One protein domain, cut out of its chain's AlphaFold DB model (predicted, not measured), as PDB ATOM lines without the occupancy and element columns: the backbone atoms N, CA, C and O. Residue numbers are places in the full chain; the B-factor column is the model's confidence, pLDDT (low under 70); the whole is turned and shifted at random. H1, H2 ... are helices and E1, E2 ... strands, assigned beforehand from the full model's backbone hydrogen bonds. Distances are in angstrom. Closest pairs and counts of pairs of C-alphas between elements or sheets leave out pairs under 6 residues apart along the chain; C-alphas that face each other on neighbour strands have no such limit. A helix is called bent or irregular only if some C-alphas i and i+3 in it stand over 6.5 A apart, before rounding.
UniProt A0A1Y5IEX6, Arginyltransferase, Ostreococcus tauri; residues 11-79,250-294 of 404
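This is residues 11 to 79 and 250 to 294 of the 404 residues of the protein "Arginyltransferase" of Ostreococcus tauri (UniProt A0A1Y5IEX6). Two small lobes sit side by side, each built on a twisted four-stranded antiparallel sheet. In the first, a long bent hairpin, E1 and E2, has the short strands E4 and E3 beside E2 in the sheet, with H1 over the E3 edge; in the second, H2 covers E6 and E5, and H3 lies near the other edge, E8. The end of H1 reaches the second lobe. The printed part has 114 residues with three named helices and eight named strands, in the order E1 E2 H1 E3 E4 E5 E6 H2 E7 E8 H3; the sheets run E1 E2 E4 E3 and E6 E5 E7 E8. The class is mixed, helices and strands, and the whole is compact, with a radius of gyration of the C-alphas of 14.3 A and spans of 41 by 36 by 24 A.

In the first sheet, E1 is residues 11 to 21, 25.0 A long, from C-alpha 11 at (63.839, 151.721, 7.603); E2 is 26 to 40, 33.4 A; E4 is 60 to 64, 13.1 A; E3 is 55 to 57. H1 is residues 43 to 51, 12.3 A. In the second sheet, E6 is 250 to 253, E5 is 74 to 79, 16.1 A, E7 is 269 to 272 and E8 is 279 to 281. H2 is 258 to 265, 12.0 A, and H3 is 285 to 292, 10.4 A, ending at C-alpha 292 (77.634, 118.055, 4.581).

E1 bends by 64 degrees at residue 16 and E2 by 60 degrees at residue 30; their hairpin has N 14 and O 35 at 2.8 A. N 36 and O 61 of E2 and E4 are 2.8 A apart, as are N 55 and O 62 of the hairpin E3 and E4. This sheet is strongly twisted. H1 is on it at a height of 9.2 A, only just over E3 with 3 of its C-alphas. E2, H1 and E3 form a split strand-helix-strand unit, two strands of one sheet joined through a helix, with E4 between them in the sheet; its crossover is right-handed. E6, H2 and E7, with E5 between, form another, also right-handed. H1 only grazes the second sheet; the closest C-alphas of H1 and E5, Glu 51 and Val 75, are 7.1 A apart. There N 74 and O 253 of E5 and E6 are 2.8 A apart, N 77 and O 270 of E5 and E7 2.9 A, and N 271 and O 280 of the hairpin E7 and E8 2.8 A. H2 is on this sheet at a height of 8.8 A, and its closest C-alphas to E6, Met 260 and Tyr 253, are 5.5 A apart. H3 only just grazes the sheet, with 5 pairs of C-alphas within 10 A. H1 and H3 have every O i to N i+4 pair within hydrogen-bond range; H2 has 0 of 4, and 3 of 5 O i to N i+3 pairs, and is only just irregular, C-alphas 259 and 262 being 6.9 A apart.

The two C-alphas farthest apart, those of His 39 and Glu 285, are 41.9 A apart. Residues 80 to 249 are not printed, and C-alphas 79 and 250 across the cut are 11.3 A apart. Of the links printed whole, E4 to E5 and E7 to E8 are short and the others tight. The mean pLDDT of the printed part is 94.5, and no printed residue is under 70.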
ATOM      1  N   VAL A  11      62.754 152.093   8.512       96.00
ATOM      2  CA  VAL A  11      63.839 151.721   7.603       96.00
ATOM      3  C   VAL A  11      63.599 152.335   6.234       96.00
ATOM      4  O   VAL A  11      62.467 152.660   5.912       96.00
ATOM      5  N   SER A  12      64.630 152.452   5.412       95.50
ATOM      6  CA  SER A  12      64.478 152.534   3.958       95.50
ATOM      7  C   SER A  12      65.026 151.251   3.363       95.50
ATOM      8  O   SER A  12      66.217 150.972   3.520       95.50
ATOM      9  N   TYR A  13      64.163 150.453   2.737       95.38
ATOM     10  CA  TYR A  13      64.609 149.262   2.025       95.38
ATOM     11  C   TYR A  13      65.545 149.665   0.878       95.38
ATOM     12  O   TYR A  13      65.307 150.647   0.181       95.38
ATOM     13  N   ALA A  14      66.660 148.950   0.754       93.81
ATOM     14  CA  ALA A  14      67.708 149.220  -0.226       93.81
ATOM     15  C   ALA A  14      67.760 148.147  -1.323       93.81
ATOM     16  O   ALA A  14      68.670 148.153  -2.145       93.81
ATOM     17  N   GLY A  15      66.804 147.213  -1.332       93.44
ATOM     18  CA  GLY A  15      66.757 146.153  -2.326       93.44
ATOM     19  C   GLY A  15      67.772 145.037  -2.094       93.44
ATOM     20  O   GLY A  15      68.490 144.960  -1.087       93.44
ATOM     21  N   ARG A  16      67.803 144.131  -3.068       94.62
ATOM     22  CA  ARG A  16      68.772 143.041  -3.141       94.62
ATOM     23  C   ARG A  16      70.022 143.499  -3.874       94.62
ATOM     24  O   ARG A  16      69.931 144.015  -4.978       94.62
ATOM     25  N   HIS A  17      71.181 143.208  -3.301       94.25
ATOM     26  CA  HIS A  17      72.485 143.530  -3.873       94.25
ATOM     27  C   HIS A  17      73.388 142.294  -3.867       94.25
ATOM     28  O   HIS A  17      73.174 141.338  -3.110       94.25
ATOM     29  N   ALA A  18      74.393 142.318  -4.740       95.00
ATOM     30  CA  ALA A  18      75.422 141.297  -4.830       95.00
ATOM     31  C   ALA A  18      76.805 141.936  -4.660       95.00
ATOM     32  O   ALA A  18      77.097 142.946  -5.294       95.00
ATOM     33  N   SER A  19      77.652 141.330  -3.837       92.06
ATOM     34  CA  SER A  19      79.021 141.770  -3.560       92.06
ATOM     35  C   SER A  19      79.994 140.596  -3.622       92.06
ATOM     36  O   SER A  19      79.591 139.426  -3.695       92.06
ATOM     37  N   THR A  20      81.290 140.885  -3.555       91.31
ATOM     38  CA  THR A  20      82.323 139.877  -3.301       91.31
ATOM     39  C   THR A  20      82.068 139.145  -1.983       91.31
ATOM     40  O   THR A  20      81.365 139.631  -1.092       91.31
ATOM     41  N   CYS A  21      82.604 137.928  -1.865       90.44
ATOM     42  CA  CYS A  21      82.404 137.092  -0.684       90.44
ATOM     43  C   CYS A  21      83.710 136.881   0.087       90.44
ATOM     44  O   CYS A  21      84.561 136.084  -0.318       90.44
ATOM     45  N   GLY A  22      83.800 137.479   1.278       86.94
ATOM     46  CA  GLY A  22      84.934 137.311   2.195       86.94
ATOM     47  C   GLY A  22      85.103 135.908   2.812       86.94
ATOM     48  O   GLY A  22      86.029 135.686   3.600       86.94
ATOM     49  N   TYR A  23      84.235 134.936   2.491       90.00
ATOM     50  CA  TYR A  23      84.275 133.582   3.070       90.00
ATOM     51  C   TYR A  23      84.853 132.505   2.148       90.00
ATOM     52  O   TYR A  23      85.526 131.602   2.647       90.00
ATOM     53  N   CYS A  24      84.599 132.577   0.837       87.88
ATOM     54  CA  CYS A  24      85.028 131.568  -0.143       87.88
ATOM     55  C   CYS A  24      86.070 132.078  -1.148       87.88
ATOM     56  O   CYS A  24      86.327 131.397  -2.138       87.88
ATOM     57  N   ALA A  25      86.670 133.249  -0.896       82.31
ATOM     58  CA  ALA A  25      87.659 133.889  -1.773       82.31
ATOM     59  C   ALA A  25      87.156 134.120  -3.214       82.31
ATOM     60  O   ALA A  25      87.944 134.184  -4.154       82.31
ATOM     61  N   SER A  26      85.836 134.225  -3.396       85.88
ATOM     62  CA  SER A  26      85.251 134.571  -4.688       85.88
ATOM     63  C   SER A  26      85.605 136.014  -5.038       85.88
ATOM     64  O   SER A  26      85.344 136.925  -4.256       85.88
ATOM     65  N   THR A  27      86.165 136.203  -6.231       85.94
ATOM     66  CA  THR A  27      86.518 137.509  -6.805       85.94
ATOM     67  C   THR A  27      85.380 138.131  -7.619       85.94
ATOM     68  O   THR A  27      85.566 139.149  -8.272       85.94
ATOM     69  N   THR A  28      84.202 137.502  -7.622       90.50
ATOM     70  CA  THR A  28      83.005 137.970  -8.328       90.50
ATOM     71  C   THR A  28      81.858 138.183  -7.344       90.50
ATOM     72  O   THR A  28      81.884 137.675  -6.218       90.50
ATOM     73  N   ASN A  29      80.829 138.920  -7.772       92.69
ATOM     74  CA  ASN A  29      79.697 139.286  -6.921       92.69
ATOM     75  C   ASN A  29      78.762 138.095  -6.652       92.69
ATOM     76  O   ASN A  29      77.723 137.933  -7.289       92.69
ATOM     77  N   THR A  30      79.161 137.226  -5.724       93.88
ATOM     78  CA  THR A  30      78.473 135.969  -5.384       93.88
ATOM     79  C   THR A  30      77.864 135.962  -3.984       93.88
ATOM     80  O   THR A  30      77.105 135.048  -3.650       93.88
ATOM     81  N   SER A  31      78.168 136.966  -3.161       94.38
ATOM     82  CA  SER A  31      77.497 137.196  -1.886       94.38
ATOM     83  C   SER A  31      76.230 138.003  -2.138       94.38
ATOM     84  O   SER A  31      76.314 139.161  -2.527       94.38
ATOM     85  N   VAL A  32      75.055 137.403  -1.941       96.25
ATOM     86  CA  VAL A  32      73.764 138.050  -2.236       96.25
ATOM     87  C   VAL A  32      72.968 138.259  -0.957       96.25
ATOM     88  O   VAL A  32      72.724 137.301  -0.214       96.25
ATOM     89  N   ALA A  33      72.532 139.495  -0.718       96.50
ATOM     90  CA  ALA A  33      71.759 139.873   0.458       96.50
ATOM     91  C   ALA A  33      70.678 140.906   0.127       96.50
ATOM     92  O   ALA A  33      70.829 141.719  -0.781       96.50
ATOM     93  N   ASP A  34      69.591 140.877   0.893       96.81
ATOM     94  CA  ASP A  34      68.650 141.993   0.960       96.81
ATOM     95  C   ASP A  34      69.179 143.011   1.985       96.81
ATOM     96  O   ASP A  34      69.742 142.613   3.012       96.81
ATOM     97  N   GLY A  35      69.023 144.308   1.713       96.62
ATOM     98  CA  GLY A  35      69.548 145.397   2.541       96.62
ATOM     99  C   GLY A  35      68.499 146.446   2.904       96.62
ATOM    100  O   GLY A  35      67.533 146.656   2.174       96.62
ATOM    101  N   ALA A  36      68.683 147.128   4.033       96.81
ATOM    102  CA  ALA A  36      67.917 148.319   4.393       96.81
ATOM    103  C   ALA A  36      68.730 149.257   5.294       96.81
ATOM    104  O   ALA A  36      69.570 148.825   6.083       96.81
ATOM    105  N   ILE A  37      68.449 150.556   5.225       96.88
ATOM    106  CA  ILE A  37      69.000 151.556   6.143       96.88
ATOM    107  C   ILE A  37      68.017 151.752   7.291       96.88
ATOM    108  O   ILE A  37      66.901 152.216   7.084       96.88
ATOM    109  N   ALA A  38      68.426 151.413   8.509       97.00
ATOM    110  CA  ALA A  38      67.641 151.628   9.712       97.00
ATOM    111  C   ALA A  38      67.807 153.065  10.230       97.00
ATOM    112  O   ALA A  38      68.815 153.434  10.845       97.00
ATOM    113  N   HIS A  39      66.768 153.874  10.018       94.31
ATOM    114  CA  HIS A  39      66.664 155.224  10.578       94.31
ATOM    115  C   HIS A  39      66.460 155.164  12.087       94.31
ATOM    116  O   HIS A  39      67.066 155.932  12.836       94.31
ATOM    117  N   ARG A  40      65.645 154.207  12.535       94.25
ATOM    118  CA  ARG A  40      65.405 153.924  13.947       94.25
ATOM    119  C   ARG A  40      64.864 152.511  14.113       94.25
ATOM    120  O   ARG A  40      64.009 152.095  13.337       94.25
ATOM    121  N   LEU A  41      65.345 151.791  15.118       95.50
ATOM    122  CA  LEU A  41      64.822 150.493  15.528       95.50
ATOM    123  C   LEU A  41      64.809 150.409  17.050       95.50
ATOM    124  O   LEU A  41      65.766 150.780  17.714       95.50
ATOM    125  N   THR A  42      63.755 149.855  17.610       95.56
ATOM    126  CA  THR A  42      63.735 149.345  18.973       95.56
ATOM    127  C   THR A  42      64.517 148.040  19.027       95.56
ATOM    128  O   THR A  42      64.560 147.259  18.065       95.56
ATOM    129  N   THR A  43      65.120 147.752  20.176       95.88
ATOM    130  CA  THR A  43      65.881 146.510  20.350       95.88
ATOM    131  C   THR A  43      64.988 145.275  20.262       95.88
ATOM    132  O   THR A  43      65.437 144.222  19.815       95.88
ATOM    133  N   ALA A  44      63.701 145.407  20.596       94.50
ATOM    134  CA  ALA A  44      62.703 144.357  20.425       94.50
ATOM    135  C   ALA A  44      62.466 143.995  18.955       94.50
ATOM    136  O   ALA A  44      62.509 142.818  18.604       94.50
ATOM    137  N   VAL A  45      62.249 144.988  18.088       94.38
ATOM    138  CA  VAL A  45      62.060 144.748  16.650       94.38
ATOM    139  C   VAL A  45      63.335 144.192  16.019       94.38
ATOM    140  O   VAL A  45      63.276 143.249  15.229       94.38
ATOM    141  N   TYR A  46      64.503 144.711  16.403       96.62
ATOM    142  CA  TYR A  46      65.760 144.157  15.912       96.62
ATOM    143  C   TYR A  46      66.010 142.725  16.409       96.62
ATOM    144  O   TYR A  46      66.524 141.906  15.650       96.62
ATOM    145  N   ASN A  47      65.582 142.369  17.627       96.06
ATOM    146  CA  ASN A  47      65.641 140.985  18.093       96.06
ATOM    147  C   ASN A  47      64.832 140.047  17.178       96.06
ATOM    148  O   ASN A  47      65.294 138.947  16.876       96.06
ATOM    149  N   ASP A  48      63.647 140.464  16.727       93.75
ATOM    150  CA  ASP A  48      62.837 139.671  15.793       93.75
ATOM    151  C   ASP A  48      63.546 139.530  14.434       93.75
ATOM    152  O   ASP A  48      63.607 138.438  13.866       93.75
ATOM    153  N   LEU A  49      64.156 140.615  13.937       95.44
ATOM    154  CA  LEU A  49      64.945 140.607  12.703       95.44
ATOM    155  C   LEU A  49      66.127 139.621  12.784       95.44
ATOM    156  O   LEU A  49      66.312 138.812  11.868       95.44
ATOM    157  N   ILE A  50      66.907 139.619  13.873       96.19
ATOM    158  CA  ILE A  50      68.069 138.719  13.985       96.19
ATOM    159  C   ILE A  50      67.692 137.240  14.092       96.19
ATOM    160  O   ILE A  50      68.484 136.388  13.677       96.19
ATOM    161  N   GLU A  51      66.507 136.924  14.618       93.62
ATOM    162  CA  GLU A  51      65.974 135.558  14.651       93.62
ATOM    163  C   GLU A  51      65.468 135.083  13.280       93.62
ATOM    164  O   GLU A  51      65.409 133.875  13.035       93.62
ATOM    165  N   ASP A  52      65.150 136.018  12.383       91.62
ATOM    166  CA  ASP A  52      64.744 135.757  10.997       91.62
ATOM    167  C   ASP A  52      65.907 135.817   9.987       91.62
ATOM    168  O   ASP A  52      65.718 135.590   8.792       91.62
ATOM    169  N   GLY A  53      67.135 136.081  10.440       94.06
ATOM    170  CA  GLY A  53      68.316 136.051   9.570       94.06
ATOM    171  C   GLY A  53      69.027 137.379   9.375       94.06
ATOM    172  O   GLY A  53      70.134 137.376   8.839       94.06
ATOM    173  N   TRP A  54      68.443 138.491   9.811       96.44
ATOM    174  CA  TRP A  54      69.025 139.815   9.608       96.44
ATOM    175  C   TRP A  54      70.205 140.073  10.547       96.44
ATOM    176  O   TRP A  54      70.264 139.553  11.660       96.44
ATOM    177  N   ARG A  55      71.152 140.900  10.125       97.12
ATOM    178  CA  ARG A  55      72.249 141.443  10.938       97.12
ATOM    179  C   ARG A  55      72.440 142.914  10.616       97.12
ATOM    180  O   ARG A  55      71.756 143.431   9.740       97.12
ATOM    181  N   ARG A  56      73.336 143.590  11.340       96.94
ATOM    182  CA  ARG A  56      73.613 145.010  11.123       96.94
ATOM    183  C   ARG A  56      75.094 145.367  11.160       96.94
ATOM    184  O   ARG A  56      75.853 144.841  11.975       96.94
ATOM    185  N   SER A  57      75.426 146.370  10.362       94.94
ATOM    186  CA  SER A  57      76.681 147.116  10.333       94.94
ATOM    187  C   SER A  57      76.317 148.588  10.472       94.94
ATOM    188  O   SER A  57      75.716 149.178   9.580       94.94
ATOM    189  N   GLY A  58      76.578 149.166  11.640       96.06
ATOM    190  CA  GLY A  58      76.003 150.460  11.995       96.06
ATOM    191  C   GLY A  58      74.477 150.482  11.902       96.06
ATOM    192  O   GLY A  58      73.782 149.673  12.526       96.06
ATOM    193  N   ARG A  59      73.980 151.406  11.077       97.31
ATOM    194  CA  ARG A  59      72.566 151.555  10.706       97.31
ATOM    195  C   ARG A  59      72.146 150.687   9.523       97.31
ATOM    196  O   ARG A  59      70.953 150.539   9.292       97.31
ATOM    197  N   TYR A  60      73.078 150.104   8.781       97.62
ATOM    198  CA  TYR A  60      72.734 149.208   7.686       97.62
ATOM    199  C   TYR A  60      72.339 147.838   8.235       97.62
ATOM    200  O   TYR A  60      73.118 147.227   8.968       97.62
ATOM    201  N   VAL A  61      71.146 147.353   7.897       97.56
ATOM    202  CA  VAL A  61      70.685 145.996   8.205       97.56
ATOM    203  C   VAL A  61      70.646 145.162   6.934       97.56
ATOM    204  O   VAL A  61      70.270 145.652   5.875       97.56
ATOM    205  N   TYR A  62      71.033 143.896   7.031       97.00
ATOM    206  CA  TYR A  62      71.151 143.017   5.873       97.00
ATOM    207  C   TYR A  62      70.795 141.572   6.207       97.00
ATOM    208  O   TYR A  62      70.974 141.119   7.340       97.00
ATOM    209  N   LYS A  63      70.305 140.837   5.210       96.06
ATOM    210  CA  LYS A  63      69.958 139.417   5.312       96.06
ATOM    211  C   LYS A  63      70.436 138.671   4.067       96.06
ATOM    212  O   LYS A  63      69.867 138.861   2.993       96.06
ATOM    213  N   PRO A  64      71.453 137.803   4.185       95.25
ATOM    214  CA  PRO A  64      71.887 136.980   3.068       95.25
ATOM    215  C   PRO A  64      70.783 136.032   2.590       95.25
ATOM    216  O   PRO A  64      70.029 135.461   3.386       95.25
ATOM    217  N   VAL A  65      70.719 135.825   1.278       93.69
ATOM    218  CA  VAL A  65      69.691 135.004   0.634       93.69
ATOM    219  C   VAL A  65      70.212 133.582   0.449       93.69
ATOM    220  O   VAL A  65      70.901 133.265  -0.525       93.69
ATOM    221  N   ILE A  66      69.897 132.705   1.406       92.25
ATOM    222  CA  ILE A  66      70.335 131.300   1.381       92.25
ATOM    223  C   ILE A  66      69.803 130.594   0.125       92.25
ATOM    224  O   ILE A  66      68.599 130.582  -0.142       92.25
ATOM    225  N   GLY A  67      70.711 129.963  -0.622       89.44
ATOM    226  CA  GLY A  67      70.437 129.322  -1.913       89.44
ATOM    227  C   GLY A  67      70.742 130.203  -3.126       89.44
ATOM    228  O   GLY A  67      70.745 129.694  -4.241       89.44
ATOM    229  N   THR A  68      71.021 131.491  -2.912       92.75
ATOM    230  CA  THR A  68      71.534 132.405  -3.943       92.75
ATOM    231  C   THR A  68      72.957 132.849  -3.620       92.75
ATOM    232  O   THR A  68      73.808 132.846  -4.501       92.75
ATOM    233  N   THR A  69      73.231 133.185  -2.355       93.38
ATOM    234  CA  THR A  69      74.592 133.488  -1.898       93.38
ATOM    235  C   THR A  69      75.486 132.243  -1.939       93.38
ATOM    236  O   THR A  69      75.036 131.142  -1.608       93.38
ATOM    237  N   CYS A  70      76.757 132.405  -2.311       93.00
ATOM    238  CA  CYS A  70      77.722 131.307  -2.433       93.00
ATOM    239  C   CYS A  70      78.075 130.626  -1.101       93.00
ATOM    240  O   CYS A  70      78.431 129.450  -1.087       93.00
ATOM    241  N   CYS A  71      77.987 131.343   0.019       93.38
ATOM    242  CA  CYS A  71      78.247 130.807   1.351       93.38
ATOM    243  C   CYS A  71      76.982 130.887   2.194       93.38
ATOM    244  O   CYS A  71      76.596 131.964   2.644       93.38
ATOM    245  N   ALA A  72      76.338 129.745   2.428       94.19
ATOM    246  CA  ALA A  72      75.103 129.697   3.193       94.19
ATOM    247  C   ALA A  72      75.324 130.131   4.652       94.19
ATOM    248  O   ALA A  72      75.975 129.447   5.445       94.19
ATOM    249  N   THR A  73      74.761 131.284   5.006       94.56
ATOM    250  CA  THR A  73      74.851 131.864   6.346       94.56
ATOM    251  C   THR A  73      73.632 131.498   7.177       94.56
ATOM    252  O   THR A  73      72.530 131.994   6.946       94.56
ATOM    253  N   HIS A  74      73.831 130.692   8.206       96.06
ATOM    254  CA  HIS A  74      72.796 130.366   9.173       96.06
ATOM    255  C   HIS A  74      72.946 131.232  10.410       96.06
ATOM    256  O   HIS A  74      74.041 131.379  10.944       96.06
ATOM    257  N   VAL A  75      71.852 131.777  10.930       96.06
ATOM    258  CA  VAL A  75      71.896 132.360  12.270       96.06
ATOM    259  C   VAL A  75      72.169 131.253  13.272       96.06
ATOM    260  O   VAL A  75      71.453 130.257  13.267       96.06
ATOM    261  N   ILE A  76      73.161 131.465  14.138       97.88
ATOM    262  CA  ILE A  76      73.500 130.561  15.234       97.88
ATOM    263  C   ILE A  76      73.285 131.245  16.584       97.88
ATOM    264  O   ILE A  76      73.645 132.414  16.769       97.88
ATOM    265  N   ARG A  77      72.717 130.504  17.533       98.06
ATOM    266  CA  ARG A  77      72.579 130.929  18.926       98.06
ATOM    267  C   ARG A  77      72.902 129.787  19.880       98.06
ATOM    268  O   ARG A  77      72.710 128.622  19.550       98.06
ATOM    269  N   LEU A  78      73.334 130.146  21.077       98.00
ATOM    270  CA  LEU A  78      73.524 129.245  22.207       98.00
ATOM    271  C   LEU A  78      72.571 129.668  23.320       98.00
ATOM    272  O   LEU A  78      72.545 130.841  23.696       98.00
ATOM    273  N   ARG A  79      71.832 128.719  23.889       98.00
ATOM    274  CA  ARG A  79      71.121 128.955  25.142       98.00
ATOM    275  C   ARG A  79      72.106 128.838  26.305       98.00
ATOM    276  O   ARG A  79      72.620 127.760  26.593       98.00
ATOM    277  N   MET A 250      75.975 134.437  18.080       96.56
ATOM    278  CA  MET A 250      77.361 134.539  17.591       96.56
ATOM    279  C   MET A 250      77.446 135.054  16.145       96.56
ATOM    280  O   MET A 250      78.405 134.765  15.431       96.56
ATOM    281  N   GLY A 251      76.430 135.758  15.644       95.38
ATOM    282  CA  GLY A 251      76.366 136.151  14.233       95.38
ATOM    283  C   GLY A 251      75.922 134.998  13.323       95.38
ATOM    284  O   GLY A 251      74.940 134.316  13.628       95.38
ATOM    285  N   TYR A 252      76.624 134.807  12.203       96.06
ATOM    286  CA  TYR A 252      76.370 133.715  11.257       96.06
ATOM    287  C   TYR A 252      77.277 132.505  11.483       96.06
ATOM    288  O   TYR A 252      78.443 132.650  11.843       96.06
ATOM    289  N   TYR A 253      76.748 131.321  11.213       97.25
ATOM    290  CA  TYR A 253      77.451 130.060  11.040       97.25
ATOM    291  C   TYR A 253      77.429 129.692   9.557       97.25
ATOM    292  O   TYR A 253      76.376 129.724   8.926       97.25
ATOM    293  N   ILE A 254      78.594 129.348   9.015       96.19
ATOM    294  CA  ILE A 254      78.754 128.872   7.641       96.19
ATOM    295  C   ILE A 254      79.461 127.532   7.757       96.19
ATOM    296  O   ILE A 254      80.585 127.478   8.265       96.19
ATOM    297  N   HIS A 255      78.781 126.464   7.347       95.12
ATOM    298  CA  HIS A 255      79.239 125.098   7.582       95.12
ATOM    299  C   HIS A 255      80.613 124.842   6.945       95.12
ATOM    300  O   HIS A 255      81.529 124.346   7.607       95.12
ATOM    301  N   ASP A 256      80.782 125.291   5.705       91.62
ATOM    302  CA  ASP A 256      81.966 125.028   4.883       91.62
ATOM    303  C   ASP A 256      83.107 126.031   5.091       91.62
ATOM    304  O   ASP A 256      84.175 125.895   4.500       91.62
ATOM    305  N   CYS A 257      82.925 127.041   5.952       93.06
ATOM    306  CA  CYS A 257      83.938 128.062   6.206       93.06
ATOM    307  C   CYS A 257      84.661 127.794   7.538       93.06
ATOM    308  O   CYS A 257      84.065 127.990   8.604       93.06
ATOM    309  N   PRO A 258      85.964 127.442   7.541       89.88
ATOM    310  CA  PRO A 258      86.715 127.182   8.773       89.88
ATOM    311  C   PRO A 258      86.692 128.350   9.769       89.88
ATOM    312  O   PRO A 258      86.579 128.130  10.975       89.88
ATOM    313  N   LYS A 259      86.718 129.598   9.269       88.81
ATOM    314  CA  LYS A 259      86.639 130.821  10.090       88.81
ATOM    315  C   LYS A 259      85.305 130.949  10.837       88.81
ATOM    316  O   LYS A 259      85.243 131.651  11.839       88.81
ATOM    317  N   MET A 260      84.253 130.271  10.377       93.44
ATOM    318  CA  MET A 260      82.896 130.362  10.930       93.44
ATOM    319  C   MET A 260      82.433 129.065  11.605       93.44
ATOM    320  O   MET A 260      81.558 129.107  12.472       93.44
ATOM    321  N   ARG A 261      83.052 127.925  11.271       92.56
ATOM    322  CA  ARG A 261      82.681 126.592  11.772       92.56
ATOM    323  C   ARG A 261      82.849 126.448  13.289       92.56
ATOM    324  O   ARG A 261      82.083 125.719  13.914       92.56
ATOM    325  N   TYR A 262      83.786 127.187  13.894       92.75
ATOM    326  CA  TYR A 262      84.078 127.119  15.336       92.75
ATOM    327  C   TYR A 262      82.878 127.475  16.229       92.75
ATOM    328  O   TYR A 262      82.840 127.075  17.391       92.75
ATOM    329  N   LYS A 263      81.896 128.237  15.727       95.69
ATOM    330  CA  LYS A 263      80.741 128.680  16.527       95.69
ATOM    331  C   LYS A 263      79.885 127.502  16.998       95.69
ATOM    332  O   LYS A 263      79.340 127.546  18.094       95.69
ATOM    333  N   ALA A 264      79.867 126.408  16.235       95.44
ATOM    334  CA  ALA A 264      79.216 125.163  16.630       95.44
ATOM    335  C   ALA A 264      79.924 124.433  17.797       95.44
ATOM    336  O   ALA A 264      79.345 123.525  18.384       95.44
ATOM    337  N   GLU A 265      81.154 124.817  18.173       94.94
ATOM    338  CA  GLU A 265      81.859 124.245  19.337       94.94
ATOM    339  C   GLU A 265      81.291 124.727  20.685       94.94
ATOM    340  O   GLU A 265      81.645 124.189  21.739       94.94
ATOM    341  N   TYR A 266      80.442 125.760  20.681       96.56
ATOM    342  CA  TYR A 266      79.755 126.259  21.869       96.56
ATOM    343  C   TYR A 266      78.416 125.539  22.014       96.56
ATOM    344  O   TYR A 266      77.393 126.002  21.527       96.56
ATOM    345  N   ALA A 267      78.436 124.368  22.642       94.81
ATOM    346  CA  ALA A 267      77.295 123.459  22.660       94.81
ATOM    347  C   ALA A 267      76.435 123.562  23.943       94.81
ATOM    348  O   ALA A 267      76.989 123.848  25.015       94.81
ATOM    349  N   PRO A 268      75.123 123.266  23.843       95.69
ATOM    350  CA  PRO A 268      74.381 122.989  22.603       95.69
ATOM    351  C   PRO A 268      74.045 124.287  21.844       95.69
ATOM    352  O   PRO A 268      73.445 125.205  22.396       95.69
ATOM    353  N   SER A 269      74.438 124.371  20.571       96.62
ATOM    354  CA  SER A 269      74.092 125.501  19.696       96.62
ATOM    355  C   SER A 269      72.981 125.112  18.734       96.62
ATOM    356  O   SER A 269      72.916 123.978  18.260       96.62
ATOM    357  N   GLU A 270      72.144 126.079  18.398       97.88
ATOM    358  CA  GLU A 270      71.062 125.931  17.438       97.88
ATOM    359  C   GLU A 270      71.301 126.834  16.232       97.88
ATOM    360  O   GLU A 270      71.756 127.973  16.378       97.88
ATOM    361  N   ILE A 271      70.927 126.353  15.049       97.62
ATOM    362  CA  ILE A 271      70.844 127.153  13.831       97.62
ATOM    363  C   ILE A 271      69.405 127.269  13.342       97.62
ATOM    364  O   ILE A 271      68.562 126.408  13.599       97.62
ATOM    365  N   ARG A 272      69.102 128.360  12.638       95.12
ATOM    366  CA  ARG A 272      67.768 128.591  12.077       95.12
ATOM    367  C   ARG A 272      67.630 127.921  10.706       95.12
ATOM    368  O   ARG A 272      68.356 128.260   9.772       95.12
ATOM    369  N   CYS A 273      66.669 127.010  10.569       94.12
ATOM    370  CA  CYS A 273      66.269 126.453   9.277       94.12
ATOM    371  C   CYS A 273      65.526 127.513   8.452       94.12
ATOM    372  O   CYS A 273      64.508 128.041   8.902       94.12
ATOM    373  N   SER A 274      66.000 127.809   7.239       90.06
ATOM    374  CA  SER A 274      65.397 128.850   6.393       90.06
ATOM    375  C   SER A 274      64.016 128.468   5.855       90.06
ATOM    376  O   SER A 274      63.152 129.330   5.711       90.06
ATOM    377  N   THR A 275      63.785 127.174   5.607       90.75
ATOM    378  CA  THR A 275      62.515 126.672   5.071       90.75
ATOM    379  C   THR A 275      61.464 126.515   6.168       90.75
ATOM    380  O   THR A 275      60.358 127.038   6.050       90.75
ATOM    381  N   THR A 276      61.797 125.819   7.261       91.94
ATOM    382  CA  THR A 276      60.818 125.508   8.320       91.94
ATOM    383  C   THR A 276      60.712 126.593   9.383       91.94
ATOM    384  O   THR A 276      59.751 126.599  10.155       91.94
ATOM    385  N   ARG A 277      61.681 127.521   9.437       89.38
ATOM    386  CA  ARG A 277      61.814 128.529  10.501       89.38
ATOM    387  C   ARG A 277      61.834 127.893  11.885       89.38
ATOM    388  O   ARG A 277      61.314 128.455  12.842       89.38
ATOM    389  N   ARG A 278      62.423 126.710  12.010       93.12
ATOM    390  CA  ARG A 278      62.674 126.079  13.304       93.12
ATOM    391  C   ARG A 278      64.124 126.268  13.698       93.12
ATOM    392  O   ARG A 278      65.002 126.394  12.844       93.12
ATOM    393  N   TRP A 279      64.340 126.358  15.001       96.44
ATOM    394  CA  TRP A 279      65.671 126.189  15.559       96.44
ATOM    395  C   TRP A 279      65.956 124.697  15.583       96.44
ATOM    396  O   TRP A 279      65.113 123.926  16.033       96.44
ATOM    397  N   VAL A 280      67.095 124.311  15.030       97.00
ATOM    398  CA  VAL A 280      67.562 122.927  15.002       97.00
ATOM    399  C   VAL A 280      68.948 122.885  15.615       97.00
ATOM    400  O   VAL A 280      69.738 123.814  15.422       97.00
ATOM    401  N   HIS A 281      69.253 121.835  16.364       97.31
ATOM    402  CA  HIS A 281      70.578 121.675  16.941       97.31
ATOM    403  C   HIS A 281      71.616 121.472  15.835       97.31
ATOM    404  O   HIS A 281      71.437 120.655  14.938       97.31
ATOM    405  N   VAL A 282      72.710 122.236  15.886       96.25
ATOM    406  CA  VAL A 282      73.779 122.159  14.873       96.25
ATOM    407  C   VAL A 282      74.535 120.826  14.924       96.25
ATOM    408  O   VAL A 282      75.252 120.466  13.990       96.25
ATOM    409  N   ASP A 283      74.432 120.112  16.044       94.25
ATOM    410  CA  ASP A 283      75.045 118.814  16.277       94.25
ATOM    411  C   ASP A 283      74.120 117.613  16.072       94.25
ATOM    412  O   ASP A 283      74.606 116.486  16.168       94.25
ATOM    413  N   ASP A 284      72.857 117.846  15.709       96.62
ATOM    414  CA  ASP A 284      71.943 116.795  15.266       96.62
ATOM    415  C   ASP A 284      72.496 116.076  14.020       96.62
ATOM    416  O   ASP A 284      73.042 116.703  13.105       96.62
ATOM    417  N   GLU A 285      72.399 114.744  14.002       96.44
ATOM    418  CA  GLU A 285      72.989 113.914  12.947       96.44
ATOM    419  C   GLU A 285      72.363 114.179  11.573       96.44
ATOM    420  O   GLU A 285      73.090 114.228  10.577       96.44
ATOM    421  N   ASP A 286      71.046 114.401  11.504       96.62
ATOM    422  CA  ASP A 286      70.368 114.694  10.240       96.62
ATOM    423  C   ASP A 286      70.703 116.105   9.755       96.62
ATOM    424  O   ASP A 286      71.034 116.290   8.581       96.62
ATOM    425  N   VAL A 287      70.718 117.088  10.662       97.00
ATOM    426  CA  VAL A 287      71.131 118.465  10.338       97.00
ATOM    427  C   VAL A 287      72.548 118.482   9.769       97.00
ATOM    428  O   VAL A 287      72.788 119.097   8.730       97.00
ATOM    429  N   ARG A 288      73.493 117.784  10.410       96.06
ATOM    430  CA  ARG A 288      74.877 117.683   9.926       96.06
ATOM    431  C   ARG A 288      74.956 117.016   8.565       96.06
ATOM    432  O   ARG A 288      75.555 117.589   7.665       96.06
ATOM    433  N   ARG A 289      74.295 115.867   8.395       97.06
ATOM    434  CA  ARG A 289      74.249 115.145   7.119       97.06
ATOM    435  C   ARG A 289      73.752 116.044   5.984       97.06
ATOM    436  O   ARG A 289      74.330 116.011   4.904       97.06
ATOM    437  N   ARG A 290      72.697 116.833   6.214       96.75
ATOM    438  CA  ARG A 290      72.155 117.785   5.227       96.75
ATOM    439  C   ARG A 290      73.152 118.882   4.878       96.75
ATOM    440  O   ARG A 290      73.372 119.148   3.700       96.75
ATOM    441  N   LEU A 291      73.792 119.474   5.884       95.69
ATOM    442  CA  LEU A 291      74.825 120.486   5.666       95.69
ATOM    443  C   LEU A 291      76.027 119.923   4.892       95.69
ATOM    444  O   LEU A 291      76.472 120.569   3.949       95.69
ATOM    445  N   ASP A 292      76.492 118.717   5.230       95.56
ATOM    446  CA  ASP A 292      77.634 118.055   4.581       95.56
ATOM    447  C   ASP A 292      77.381 117.774   3.082       95.56
ATOM    448  O   ASP A 292      78.324 117.734   2.292       95.56
ATOM    449  N   VAL A 293      76.118 117.588   2.666       95.31
ATOM    450  CA  VAL A 293      75.733 117.389   1.251       95.31
ATOM    451  C   VAL A 293      75.263 118.672   0.548       95.31
ATOM    452  O   VAL A 293      74.789 118.606  -0.586       95.31
ATOM    453  N   GLY A 294      75.380 119.837   1.196       92.56
ATOM    454  CA  GLY A 294      75.019 121.140   0.622       92.56
ATOM    455  C   GLY A 294      73.528 121.505   0.695       92.56
ATOM    456  O   GLY A 294      73.081 122.470   0.067       92.56
TER     457      GLY A 294